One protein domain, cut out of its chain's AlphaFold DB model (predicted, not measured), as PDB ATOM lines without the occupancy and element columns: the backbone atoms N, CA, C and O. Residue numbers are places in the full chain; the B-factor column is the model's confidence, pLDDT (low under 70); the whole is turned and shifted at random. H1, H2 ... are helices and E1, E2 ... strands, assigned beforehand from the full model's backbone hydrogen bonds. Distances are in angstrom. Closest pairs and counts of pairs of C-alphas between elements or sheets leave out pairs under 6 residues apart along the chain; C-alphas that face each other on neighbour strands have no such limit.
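AT A GLANCE: This is residues 2 to 92 of the 330 residues of an uncharacterized protein of Acyrthosiphon pisum (UniProt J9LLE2). A small three-stranded sheet has the long helix H2 over one face, with short H3 packed next to H2 near E3 and H4 after it; on the far side of E1, H1 and the winding residues 11 to 36 form a loose arm that makes the length. The 91 printed residues hold four named helices and three named strands, in the order H1 H2 E1 E2 E3 H3 H4; the sheet, E1 - E2 - E3, is antiparallel and the class mixed. The whole is loose, with a radius of gyration of the C-alphas of 16.6 A and spans of 56 by 31 by 21 A.

HOW THE PARTS SIT: Look first at E1, residues 57 to 61, E2, residues 64 to 68, and E3, residues 76 to 78: a meander, each strand the antiparallel neighbour of the one before. In the hairpin E1 and E2, N 59 and O 66 are 3.0 A apart; in the hairpin E2 and E3, N 67 and O 76 are 2.9 A apart, both within hydrogen-bond range. H2, residues 37 to 52, and H3, residues 81 to 87, make two layers with the sheet, helices on one face of it. H2 runs along the strands over E2, at a height of 9.4 A over the sheet. H2, with residues 42 to 49 alone, and H3 only just touch, with 3 pairs of C-alphas within 8 A, the closest Leu 42 and Glu 81 at 7.1 A; they run the same way at a shallow tilt of 28 degrees. H1, residues 2 to 10, is apart from H2. Every O i to N i+4 pair is within hydrogen-bond range in H1 and H2; H3 has 0 of 3, but 4 of 4 O i to N i+3 pairs.

IN THESE COORDINATES: Find C-alpha 37 at (71.850, -2.596, 57.595); from there H2 runs 23.2 A. E1 spans 12.5 A, E2 13.2 A, E3 6.6 A, H1 12.5 A and H3 11.0 A. H4, residues 89 to 92, ends at C-alpha 92, (64.326, 7.628, 85.581).

THE WHOLE: The C-alphas of Gly 22 and Met 90 are the two farthest apart, 56.7 A. The printed part has no cut, and the link H1 to H2 is long, with 26 residues. The pLDDT is under 70 at residues 2 to 4, 10 to 13, 32 and 85 to 92.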
ATOM      1  N   LYS A   2      59.810 -19.309  62.298       65.06
ATOM      2  CA  LYS A   2      61.162 -18.739  62.566       65.06
ATOM      3  C   LYS A   2      61.475 -18.517  64.059       65.06
ATOM      4  O   LYS A   2      62.589 -18.785  64.501       65.06
ATOM      5  N   LYS A   3      60.494 -18.042  64.838       65.19
ATOM      6  CA  LYS A   3      60.634 -17.792  66.288       65.19
ATOM      7  C   LYS A   3      60.881 -19.085  67.074       65.19
ATOM      8  O   LYS A   3      61.769 -19.131  67.919       65.19
ATOM      9  N   ASP A   4      60.127 -20.133  66.755       67.56
ATOM     10  CA  ASP A   4      60.221 -21.436  67.423       67.56
ATOM     11  C   ASP A   4      61.542 -22.129  67.100       67.56
ATOM     12  O   ASP A   4      62.153 -22.724  67.984       67.56
ATOM     13  N   PHE A   5      62.011 -21.981  65.857       71.31
ATOM     14  CA  PHE A   5      63.313 -22.468  65.412       71.31
ATOM     15  C   PHE A   5      64.456 -21.820  66.202       71.31
ATOM     16  O   PHE A   5      65.206 -22.519  66.873       71.31
ATOM     17  N   ILE A   6      64.539 -20.483  66.235       73.69
ATOM     18  CA  ILE A   6      65.597 -19.769  66.976       73.69
ATOM     19  C   ILE A   6      65.539 -20.077  68.479       73.69
ATOM     20  O   ILE A   6      66.581 -20.220  69.119       73.69
ATOM     21  N   ARG A   7      64.334 -20.209  69.053       72.06
ATOM     22  CA  ARG A   7      64.162 -20.598  70.459       72.06
ATOM     23  C   ARG A   7      64.719 -21.998  70.735       72.06
ATOM     24  O   ARG A   7      65.393 -22.177  71.741       72.06
ATOM     25  N   LYS A   8      64.485 -22.964  69.839       70.44
ATOM     26  CA  LYS A   8      65.055 -24.319  69.942       70.44
ATOM     27  C   LYS A   8      66.584 -24.305  69.832       70.44
ATOM     28  O   LYS A   8      67.227 -24.973  70.633       70.44
ATOM     29  N   VAL A   9      67.158 -23.487  68.943       72.81
ATOM     30  CA  VAL A   9      68.623 -23.318  68.826       72.81
ATOM     31  C   VAL A   9      69.242 -22.720  70.095       72.81
ATOM     32  O   VAL A   9      70.264 -23.206  70.569       72.81
ATOM     33  N   LYS A  10      68.620 -21.690  70.687       68.50
ATOM     34  CA  LYS A  10      69.138 -21.020  71.898       68.50
ATOM     35  C   LYS A  10      69.037 -21.874  73.172       68.50
ATOM     36  O   LYS A  10      69.759 -21.602  74.123       68.50
ATOM     37  N   ASN A  11      68.197 -22.912  73.193       69.25
ATOM     38  CA  ASN A  11      68.044 -23.824  74.333       69.25
ATOM     39  C   ASN A  11      69.123 -24.935  74.386       69.25
ATOM     40  O   ASN A  11      68.904 -25.964  75.014       69.25
ATOM     41  N   ASN A  12      70.283 -24.730  73.742       63.91
ATOM     42  CA  ASN A  12      71.504 -25.560  73.769       63.91
ATOM     43  C   ASN A  12      71.400 -27.036  73.325       63.91
ATOM     44  O   ASN A  12      72.438 -27.684  73.209       63.91
ATOM     45  N   ASN A  13      70.210 -27.542  72.987       68.19
ATOM     46  CA  ASN A  13      69.980 -28.937  72.578       68.19
ATOM     47  C   ASN A  13      69.752 -29.109  71.064       68.19
ATOM     48  O   ASN A  13      69.125 -30.075  70.641       68.19
ATOM     49  N   PHE A  14      70.196 -28.153  70.242       74.00
ATOM     50  CA  PHE A  14      69.999 -28.203  68.793       74.00
ATOM     51  C   PHE A  14      71.266 -28.685  68.079       74.00
ATOM     52  O   PHE A  14      72.243 -27.947  67.933       74.00
ATOM     53  N   THR A  15      71.235 -29.945  67.659       82.00
ATOM     54  CA  THR A  15      72.339 -30.668  67.015       82.00
ATOM     55  C   THR A  15      72.108 -30.815  65.512       82.00
ATOM     56  O   THR A  15      70.977 -30.723  65.030       82.00
ATOM     57  N   ALA A  16      73.183 -31.021  64.750       79.50
ATOM     58  CA  ALA A  16      73.142 -31.016  63.288       79.50
ATOM     59  C   ALA A  16      72.207 -32.083  62.687       79.50
ATOM     60  O   ALA A  16      71.497 -31.812  61.714       79.50
ATOM     61  N   ASN A  17      72.107 -33.243  63.339       82.50
ATOM     62  CA  ASN A  17      71.162 -34.315  63.002       82.50
ATOM     63  C   ASN A  17      69.670 -33.904  63.036       82.50
ATOM     64  O   ASN A  17      68.841 -34.582  62.430       82.50
ATOM     65  N   MET A  18      69.310 -32.806  63.717       76.12
ATOM     66  CA  MET A  18      67.935 -32.291  63.768       76.12
ATOM     67  C   MET A  18      67.534 -31.501  62.514       76.12
ATOM     68  O   MET A  18      66.347 -31.227  62.334       76.12
ATOM     69  N   ILE A  19      68.494 -31.112  61.663       77.69
ATOM     70  CA  ILE A  19      68.228 -30.452  60.373       77.69
ATOM     71  C   ILE A  19      68.151 -31.485  59.248       77.69
ATOM     72  O   ILE A  19      67.207 -31.463  58.462       77.69
ATOM     73  N   ALA A  20      69.132 -32.388  59.178       79.31
ATOM     74  CA  ALA A  20      69.217 -33.417  58.151       79.31
ATOM     75  C   ALA A  20      69.588 -34.767  58.775       79.31
ATOM     76  O   ALA A  20      70.570 -34.883  59.516       79.31
ATOM     77  N   LYS A  21      68.800 -35.804  58.462       77.31
ATOM     78  CA  LYS A  21      69.092 -37.182  58.879       77.31
ATOM     79  C   LYS A  21      70.411 -37.618  58.228       77.31
ATOM     80  O   LYS A  21      70.514 -37.601  57.008       77.31
ATOM     81  N   GLY A  22      71.402 -37.975  59.047       79.19
ATOM     82  CA  GLY A  22      72.751 -38.366  58.609       79.19
ATOM     83  C   GLY A  22      73.869 -37.408  59.038       79.19
ATOM     84  O   GLY A  22      75.039 -37.751  58.912       79.19
ATOM     85  N   TRP A  23      73.543 -36.228  59.574       83.19
ATOM     86  CA  TRP A  23      74.540 -35.326  60.165       83.19
ATOM     87  C   TRP A  23      74.906 -35.750  61.596       83.19
ATOM     88  O   TRP A  23      74.108 -36.399  62.273       83.19
ATOM     89  N   SER A  24      76.106 -35.387  62.066       79.00
ATOM     90  CA  SER A  24      76.601 -35.775  63.396       79.00
ATOM     91  C   SER A  24      75.718 -35.233  64.530       79.00
ATOM     92  O   SER A  24      75.271 -34.083  64.506       79.00
ATOM     93  N   SER A  25      75.485 -36.053  65.558       78.44
ATOM     94  CA  SER A  25      74.822 -35.641  66.804       78.44
ATOM     95  C   SER A  25      75.731 -34.833  67.733       78.44
ATOM     96  O   SER A  25      75.238 -34.200  68.659       78.44
ATOM     97  N   GLU A  26      77.040 -34.824  67.488       79.56
ATOM     98  CA  GLU A  26      78.018 -34.118  68.325       79.56
ATOM     99  C   GLU A  26      78.237 -32.667  67.871       79.56
ATOM    100  O   GLU A  26      78.634 -31.808  68.662       79.56
ATOM    101  N   GLN A  27      77.933 -32.351  66.607       77.81
ATOM    102  CA  GLN A  27      78.080 -30.999  66.068       77.81
ATOM    103  C   GLN A  27      76.916 -30.088  66.481       77.81
ATOM    104  O   GLN A  27      75.758 -30.283  66.096       77.81
ATOM    105  N   LYS A  28      77.251 -29.033  67.234       76.69
ATOM    106  CA  LYS A  28      76.335 -27.940  67.591       76.69
ATOM    107  C   LYS A  28      76.185 -26.965  66.428       76.69
ATOM    108  O   LYS A  28      77.174 -26.570  65.813       76.69
ATOM    109  N   ILE A  29      74.956 -26.519  66.171       74.38
ATOM    110  CA  ILE A  29      74.673 -25.501  65.153       74.38
ATOM    111  C   ILE A  29      74.423 -24.148  65.816       74.38
ATOM    112  O   ILE A  29      73.558 -24.010  66.680       74.38
ATOM    113  N   TYR A  30      75.139 -23.125  65.349       70.88
ATOM    114  CA  TYR A  30      74.946 -21.738  65.764       70.88
ATOM    115  C   TYR A  30      74.171 -20.976  64.692       70.88
ATOM    116  O   TYR A  30      74.610 -20.859  63.551       70.88
ATOM    117  N   VAL A  31      73.018 -20.422  65.066       71.31
ATOM    118  CA  VAL A  31      72.184 -19.624  64.158       71.31
ATOM    119  C   VAL A  31      72.221 -18.166  64.588       71.31
ATOM    120  O   VAL A  31      71.714 -17.804  65.648       71.31
ATOM    121  N   ASN A  32      72.786 -17.317  63.729       69.12
ATOM    122  CA  ASN A  32      72.761 -15.871  63.909       69.12
ATOM    123  C   ASN A  32      71.525 -15.250  63.250       69.12
ATOM    124  O   ASN A  32      71.118 -15.610  62.145       69.12
ATOM    125  N   GLU A  33      70.937 -14.257  63.914       77.12
ATOM    126  CA  GLU A  33      69.840 -13.478  63.346       77.12
ATOM    127  C   GLU A  33      70.396 -12.438  62.356       77.12
ATOM    128  O   GLU A  33      71.124 -11.521  62.740       77.12
ATOM    129  N   ARG A  34      70.039 -12.543  61.068       80.00
ATOM    130  CA  ARG A  34      70.416 -11.536  60.060       80.00
ATOM    131  C   ARG A  34      69.618 -10.247  60.278       80.00
ATOM    132  O   ARG A  34      68.417 -10.195  60.017       80.00
ATOM    133  N   LEU A  35      70.297  -9.204  60.748       82.69
ATOM    134  CA  LEU A  35      69.749  -7.855  60.915       82.69
ATOM    135  C   LEU A  35      69.856  -7.032  59.614       82.69
ATOM    136  O   LEU A  35      70.826  -7.152  58.854       82.69
ATOM    137  N   THR A  36      68.896  -6.127  59.389       86.38
ATOM    138  CA  THR A  36      68.988  -5.102  58.330       86.38
ATOM    139  C   THR A  36      70.213  -4.204  58.549       86.38
ATOM    140  O   THR A  36      70.733  -4.117  59.664       86.38
ATOM    141  N   LYS A  37      70.690  -3.512  57.501       86.94
ATOM    142  CA  LYS A  37      71.850  -2.596  57.595       86.94
ATOM    143  C   LYS A  37      71.659  -1.562  58.716       86.94
ATOM    144  O   LYS A  37      72.544  -1.382  59.548       86.94
ATOM    145  N   THR A  38      70.465  -0.972  58.796       85.94
ATOM    146  CA  THR A  38      70.082  -0.001  59.832       85.94
ATOM    147  C   THR A  38      70.110  -0.600  61.237       85.94
ATOM    148  O   THR A  38      70.700  -0.014  62.143       85.94
ATOM    149  N   ARG A  39      69.543  -1.798  61.437       87.00
ATOM    150  CA  ARG A  39      69.541  -2.443  62.761       87.00
ATOM    151  C   ARG A  39      70.918  -2.944  63.182       87.00
ATOM    152  O   ARG A  39      71.218  -2.891  64.370       87.00
ATOM    153  N   ARG A  40      71.775  -3.369  62.246       89.25
ATOM    154  CA  ARG A  40      73.186  -3.687  62.539       89.25
ATOM    155  C   ARG A  40      73.938  -2.466  63.054       89.25
ATOM    156  O   ARG A  40      74.615  -2.569  64.073       89.25
ATOM    157  N   LEU A  41      73.766  -1.316  62.402       90.31
ATOM    158  CA  LEU A  41      74.385  -0.064  62.837       90.31
ATOM    159  C   LEU A  41      73.879   0.359  64.223       90.31
ATOM    160  O   LEU A  41      74.679   0.692  65.097       90.31
ATOM    161  N   LEU A  42      72.565   0.273  64.452       90.00
ATOM    162  CA  LEU A  42      71.969   0.569  65.756       90.00
ATOM    163  C   LEU A  42      72.501  -0.371  66.848       90.00
ATOM    164  O   LEU A  42      72.816   0.084  67.946       90.00
ATOM    165  N   PHE A  43      72.646  -1.666  66.555       91.88
ATOM    166  CA  PHE A  43      73.206  -2.647  67.488       91.88
ATOM    167  C   PHE A  43      74.668  -2.347  67.830       91.88
ATOM    168  O   PHE A  43      75.032  -2.353  69.005       91.88
ATOM    169  N   PHE A  44      75.483  -2.012  66.826       90.31
ATOM    170  CA  PHE A  44      76.874  -1.603  67.018       90.31
ATOM    171  C   PHE A  44      76.984  -0.365  67.921       90.31
ATOM    172  O   PHE A  44      77.653  -0.414  68.955       90.31
ATOM    173  N   LYS A  45      76.240   0.707  67.607       89.62
ATOM    174  CA  LYS A  45      76.182   1.924  68.438       89.62
ATOM    175  C   LYS A  45      75.728   1.617  69.869       89.62
ATOM    176  O   LYS A  45      76.341   2.083  70.827       89.62
ATOM    177  N   THR A  46      74.695   0.783  70.015       90.31
ATOM    178  CA  THR A  46      74.167   0.373  71.324       90.31
ATOM    179  C   THR A  46      75.237  -0.321  72.163       90.31
ATOM    180  O   THR A  46      75.352  -0.019  73.349       90.31
ATOM    181  N   ARG A  47      76.047  -1.214  71.574       90.44
ATOM    182  CA  ARG A  47      77.134  -1.902  72.291       90.44
ATOM    183  C   ARG A  47      78.202  -0.936  72.791       90.44
ATOM    184  O   ARG A  47      78.609  -1.071  73.941       90.44
ATOM    185  N   ASN A  48      78.612   0.036  71.979       86.75
ATOM    186  CA  ASN A  48      79.629   1.017  72.376       86.75
ATOM    187  C   ASN A  48      79.141   1.872  73.553       86.75
ATOM    188  O   ASN A  48      79.796   1.921  74.591       86.75
ATOM    189  N   ILE A  49      77.927   2.418  73.451       83.25
ATOM    190  CA  ILE A  49      77.318   3.227  74.519       83.25
ATOM    191  C   ILE A  49      77.099   2.393  75.788       83.25
ATOM    192  O   ILE A  49      77.326   2.859  76.901       83.25
ATOM    193  N   CYS A  50      76.655   1.144  75.650       85.88
ATOM    194  CA  CYS A  50      76.470   0.243  76.787       85.88
ATOM    195  C   CYS A  50      77.795  -0.116  77.466       85.88
ATOM    196  O   CYS A  50      77.817  -0.245  78.690       85.88
ATOM    197  N   LYS A  51      78.890  -0.239  76.702       84.31
ATOM    198  CA  LYS A  51      80.243  -0.446  77.233       84.31
ATOM    199  C   LYS A  51      80.696   0.769  78.045       84.31
ATOM    200  O   LYS A  51      81.097   0.600  79.191       84.31
ATOM    201  N   GLU A  52      80.532   1.977  77.503       78.44
ATOM    202  CA  GLU A  52      80.821   3.238  78.207       78.44
ATOM    203  C   GLU A  52      79.977   3.396  79.484       78.44
ATOM    204  O   GLU A  52      80.487   3.741  80.546       78.44
ATOM    205  N   LYS A  53      78.675   3.087  79.411       78.19
ATOM    206  CA  LYS A  53      77.724   3.217  80.534       78.19
ATOM    207  C   LYS A  53      77.695   2.001  81.479       78.19
ATOM    208  O   LYS A  53      76.830   1.947  82.369       78.19
ATOM    209  N   GLN A  54      78.600   1.033  81.296       83.69
ATOM    210  CA  GLN A  54      78.707  -0.211  82.071       83.69
ATOM    211  C   GLN A  54      77.364  -0.954  82.205       83.69
ATOM    212  O   GLN A  54      76.787  -1.070  83.293       83.69
ATOM    213  N   TYR A  55      76.811  -1.390  81.077       87.19
ATOM    214  CA  TYR A  55      75.720  -2.364  81.021       87.19
ATOM    215  C   TYR A  55      76.306  -3.766  80.868       87.19
ATOM    216  O   TYR A  55      77.122  -4.000  79.980       87.19
ATOM    217  N   LYS A  56      75.861  -4.702  81.712       86.81
ATOM    218  CA  LYS A  56      76.363  -6.081  81.732       86.81
ATOM    219  C   LYS A  56      75.930  -6.895  80.509       86.81
ATOM    220  O   LYS A  56      76.691  -7.737  80.047       86.81
ATOM    221  N   TYR A  57      74.742  -6.632  79.954       89.62
ATOM    222  CA  TYR A  57      74.176  -7.447  78.875       89.62
ATOM    223  C   TYR A  57      73.626  -6.608  77.721       89.62
ATOM    224  O   TYR A  57      72.801  -5.712  77.923       89.62
ATOM    225  N   VAL A  58      74.027  -6.970  76.499       91.44
ATOM    226  CA  VAL A  58      73.485  -6.453  75.234       91.44
ATOM    227  C   VAL A  58      73.315  -7.622  74.273       91.44
ATOM    228  O   VAL A  58      74.293  -8.285  73.928       91.44
ATOM    229  N   TRP A  59      72.088  -7.894  73.836       90.25
ATOM    230  CA  TRP A  59      71.798  -9.045  72.980       90.25
ATOM    231  C   TRP A  59      70.641  -8.779  72.020       90.25
ATOM    232  O   TRP A  59      69.942  -7.769  72.118       90.25
ATOM    233  N   ILE A  60      70.464  -9.698  71.071       87.62
ATOM    234  CA  ILE A  60      69.403  -9.646  70.066       87.62
ATOM    235  C   ILE A  60      68.403 -10.770  70.334       87.62
ATOM    236  O   ILE A  60      68.774 -11.921  70.599       87.62
ATOM    237  N   ASN A  61      67.120 -10.435  70.254       85.19
ATOM    238  CA  ASN A  61      66.042 -11.408  70.290       85.19
ATOM    239  C   ASN A  61      64.939 -11.001  69.312       85.19
ATOM    240  O   ASN A  61      64.347  -9.938  69.480       85.19
ATOM    241  N   ASN A  62      64.646 -11.830  68.308       82.38
ATOM    242  CA  ASN A  62      63.635 -11.542  67.282       82.38
ATOM    243  C   ASN A  62      63.869 -10.197  66.569       82.38
ATOM    244  O   ASN A  62      62.946  -9.399  66.399       82.38
ATOM    245  N   ALA A  63      65.114  -9.940  66.171       81.69
ATOM    246  CA  ALA A  63      65.600  -8.684  65.601       81.69
ATOM    247  C   ALA A  63      65.487  -7.450  66.519       81.69
ATOM    248  O   ALA A  63      65.832  -6.345  66.093       81.69
ATOM    249  N   ASP A  64      65.057  -7.607  67.772       86.38
ATOM    250  CA  ASP A  64      65.047  -6.536  68.758       86.38
ATOM    251  C   ASP A  64      66.336  -6.493  69.558       86.38
ATOM    252  O   ASP A  64      66.847  -7.518  70.007       86.38
ATOM    253  N   ILE A  65      66.841  -5.278  69.748       91.44
ATOM    254  CA  ILE A  65      68.044  -5.013  70.525       91.44
ATOM    255  C   ILE A  65      67.614  -4.799  71.972       91.44
ATOM    256  O   ILE A  65      66.808  -3.911  72.265       91.44
ATOM    257  N   LEU A  66      68.134  -5.630  72.869       90.81
ATOM    258  CA  LEU A  66      67.806  -5.630  74.288       90.81
ATOM    259  C   LEU A  66      69.058  -5.330  75.109       90.81
ATOM    260  O   LEU A  66      70.143  -5.834  74.813       90.81
ATOM    261  N   VAL A  67      68.893  -4.507  76.143       91.69
ATOM    262  CA  VAL A  67      69.959  -4.122  77.069       91.69
ATOM    263  C   VAL A  67      69.511  -4.331  78.510       91.69
ATOM    264  O   VAL A  67      68.356  -4.077  78.867       91.69
ATOM    265  N   LYS A  68      70.428  -4.791  79.358       89.06
ATOM    266  CA  LYS A  68      70.197  -4.968  80.795       89.06
ATOM    267  C   LYS A  68      71.468  -4.611  81.556       89.06
ATOM    268  O   LYS A  68      72.567  -5.003  81.170       89.06
ATOM    269  N   LYS A  69      71.315  -3.791  82.598       82.88
ATOM    270  CA  LYS A  69      72.456  -3.175  83.278       82.88
ATOM    271  C   LYS A  69      73.177  -4.140  84.216       82.88
ATOM    272  O   LYS A  69      74.395  -4.219  84.173       82.88
ATOM    273  N   ASP A  70      72.415  -4.866  85.012       85.06
ATOM    274  CA  ASP A  70      72.854  -5.816  86.034       85.06
ATOM    275  C   ASP A  70      71.784  -6.911  86.168       85.06
ATOM    276  O   ASP A  70      70.711  -6.803  85.569       85.06
ATOM    277  N   ASP A  71      72.068  -7.976  86.916       85.38
ATOM    278  CA  ASP A  71      71.194  -9.155  87.009       85.38
ATOM    279  C   ASP A  71      69.801  -8.838  87.581       85.38
ATOM    280  O   ASP A  71      68.817  -9.451  87.159       85.38
ATOM    281  N   GLY A  72      69.689  -7.819  88.442       80.19
ATOM    282  CA  GLY A  72      68.423  -7.360  89.030       80.19
ATOM    283  C   GLY A  72      67.652  -6.338  88.184       80.19
ATOM    284  O   GLY A  72      66.473  -6.084  88.431       80.19
ATOM    285  N   SER A  73      68.280  -5.743  87.170       78.31
ATOM    286  CA  SER A  73      67.660  -4.697  86.353       78.31
ATOM    287  C   SER A  73      66.637  -5.232  85.349       78.31
ATOM    288  O   SER A  73      66.792  -6.299  84.752       78.31
ATOM    289  N   LYS A  74      65.603  -4.429  85.066       84.06
ATOM    290  CA  LYS A  74      64.639  -4.726  83.998       84.06
ATOM    291  C   LYS A  74      65.310  -4.643  82.623       84.06
ATOM    292  O   LYS A  74      66.037  -3.693  82.328       84.06
ATOM    293  N   THR A  75      65.005  -5.605  81.757       85.19
ATOM    294  CA  THR A  75      65.413  -5.579  80.348       85.19
ATOM    295  C   THR A  75      64.744  -4.413  79.617       85.19
ATOM    296  O   THR A  75      63.519  -4.273  79.649       85.19
ATOM    297  N   THR A  76      65.541  -3.587  78.941       86.94
ATOM    298  CA  THR A  76      65.079  -2.435  78.151       86.94
ATOM    299  C   THR A  76      65.290  -2.714  76.666       86.94
ATOM    300  O   THR A  76      66.339  -3.219  76.272       86.94
ATOM    301  N   ARG A  77      64.296  -2.398  75.831       88.69
ATOM    302  CA  ARG A  77      64.370  -2.559  74.373       88.69
ATOM    303  C   ARG A  77      64.782  -1.248  73.716       88.69
ATOM    304  O   ARG A  77      64.162  -0.227  73.984       88.69
ATOM    305  N   ILE A  78      65.769  -1.309  72.826       89.06
ATOM    306  CA  ILE A  78      66.244  -0.175  72.027       89.06
ATOM    307  C   ILE A  78      65.627  -0.266  70.633       89.06
ATOM    308  O   ILE A  78      65.813  -1.256  69.915       89.06
ATOM    309  N   LYS A  79      64.860   0.760  70.258       86.38
ATOM    310  CA  LYS A  79      64.213   0.873  68.944       86.38
ATOM    311  C   LYS A  79      64.877   1.938  68.076       86.38
ATOM    312  O   LYS A  79      64.897   1.781  66.859       86.38
ATOM    313  N   SER A  80      65.420   2.988  68.689       86.38
ATOM    314  CA  SER A  80      66.014   4.136  67.997       86.38
ATOM    315  C   SER A  80      67.193   4.728  68.772       86.38
ATOM    316  O   SER A  80      67.376   4.444  69.953       86.38
ATOM    317  N   GLU A  81      67.971   5.600  68.127       78.81
ATOM    318  CA  GLU A  81      69.078   6.311  68.788       78.81
ATOM    319  C   GLU A  81      68.591   7.266  69.895       78.81
ATOM    320  O   GLU A  81      69.310   7.525  70.857       78.81
ATOM    321  N   ALA A  82      67.338   7.729  69.830       72.31
ATOM    322  CA  ALA A  82      66.740   8.564  70.872       72.31
ATOM    323  C   ALA A  82      66.568   7.817  72.210       72.31
ATOM    324  O   ALA A  82      66.579   8.440  73.275       72.31
ATOM    325  N   ASP A  83      66.474   6.481  72.179       72.62
ATOM    326  CA  ASP A  83      66.340   5.659  73.386       72.62
ATOM    327  C   ASP A  83      67.607   5.678  74.255       72.62
ATOM    328  O   ASP A  83      67.536   5.369  75.447       72.62
ATOM    329  N   PHE A  84      68.756   6.111  73.720       72.44
ATOM    330  CA  PHE A  84      69.988   6.271  74.498       72.44
ATOM    331  C   PHE A  84      69.881   7.357  75.575       72.44
ATOM    332  O   PHE A  84      70.503   7.226  76.635       72.44
ATOM    333  N   ASN A  85      69.047   8.376  75.345       63.22
ATOM    334  CA  ASN A  85      68.771   9.446  76.309       63.22
ATOM    335  C   ASN A  85      67.918   8.940  77.485       63.22
ATOM    336  O   ASN A  85      68.031   9.422  78.610       63.22
ATOM    337  N   ASN A  86      67.088   7.916  77.252       58.03
ATOM    338  CA  ASN A  86      66.258   7.295  78.286       58.03
ATOM    339  C   ASN A  86      67.059   6.380  79.234       58.03
ATOM    340  O   ASN A  86      66.540   5.994  80.283       58.03
ATOM    341  N   LEU A  87      68.318   6.057  78.907       60.47
ATOM    342  CA  LEU A  87      69.225   5.274  79.761       60.47
ATOM    343  C   LEU A  87      69.820   6.096  80.924       60.47
ATOM    344  O   LEU A  87      70.512   5.542  81.784       60.47
ATOM    345  N   ASP A  88      69.548   7.403  80.997       62.53
ATOM    346  CA  ASP A  88      70.093   8.265  82.042       62.53
ATOM    347  C   ASP A  88      69.325   8.106  83.366       62.53
ATOM    348  O   ASP A  88      68.200   8.576  83.567       62.53
ATOM    349  N   LYS A  89      69.988   7.433  84.318       61.03
ATOM    350  CA  LYS A  89      69.482   7.055  85.649       61.03
ATOM    351  C   LYS A  89      68.785   8.188  86.421       61.03
ATOM    352  O   LYS A  89      67.922   7.894  87.241       61.03
ATOM    353  N   MET A  90      69.150   9.458  86.220       57.16
ATOM    354  CA  MET A  90      68.565  10.584  86.967       57.16
ATOM    355  C   MET A  90      67.142  10.938  86.511       57.16
ATOM    356  O   MET A  90      66.279  11.141  87.363       57.16
ATOM    357  N   ALA A  91      66.861  10.931  85.204       63.09
ATOM    358  CA  ALA A  91      65.509  11.174  84.688       63.09
ATOM    359  C   ALA A  91      64.550  10.034  85.081       63.09
ATOM    360  O   ALA A  91      63.393  10.264  85.437       63.09
ATOM    361  N   ALA A  92      65.056   8.796  85.090       63.31
ATOM    362  CA  ALA A  92      64.326   7.628  85.581       63.31
ATOM    363  C   ALA A  92      64.079   7.675  87.103       63.31
ATOM    364  O   ALA A  92      62.999   7.296  87.555       63.31
TER     365      ALA A  92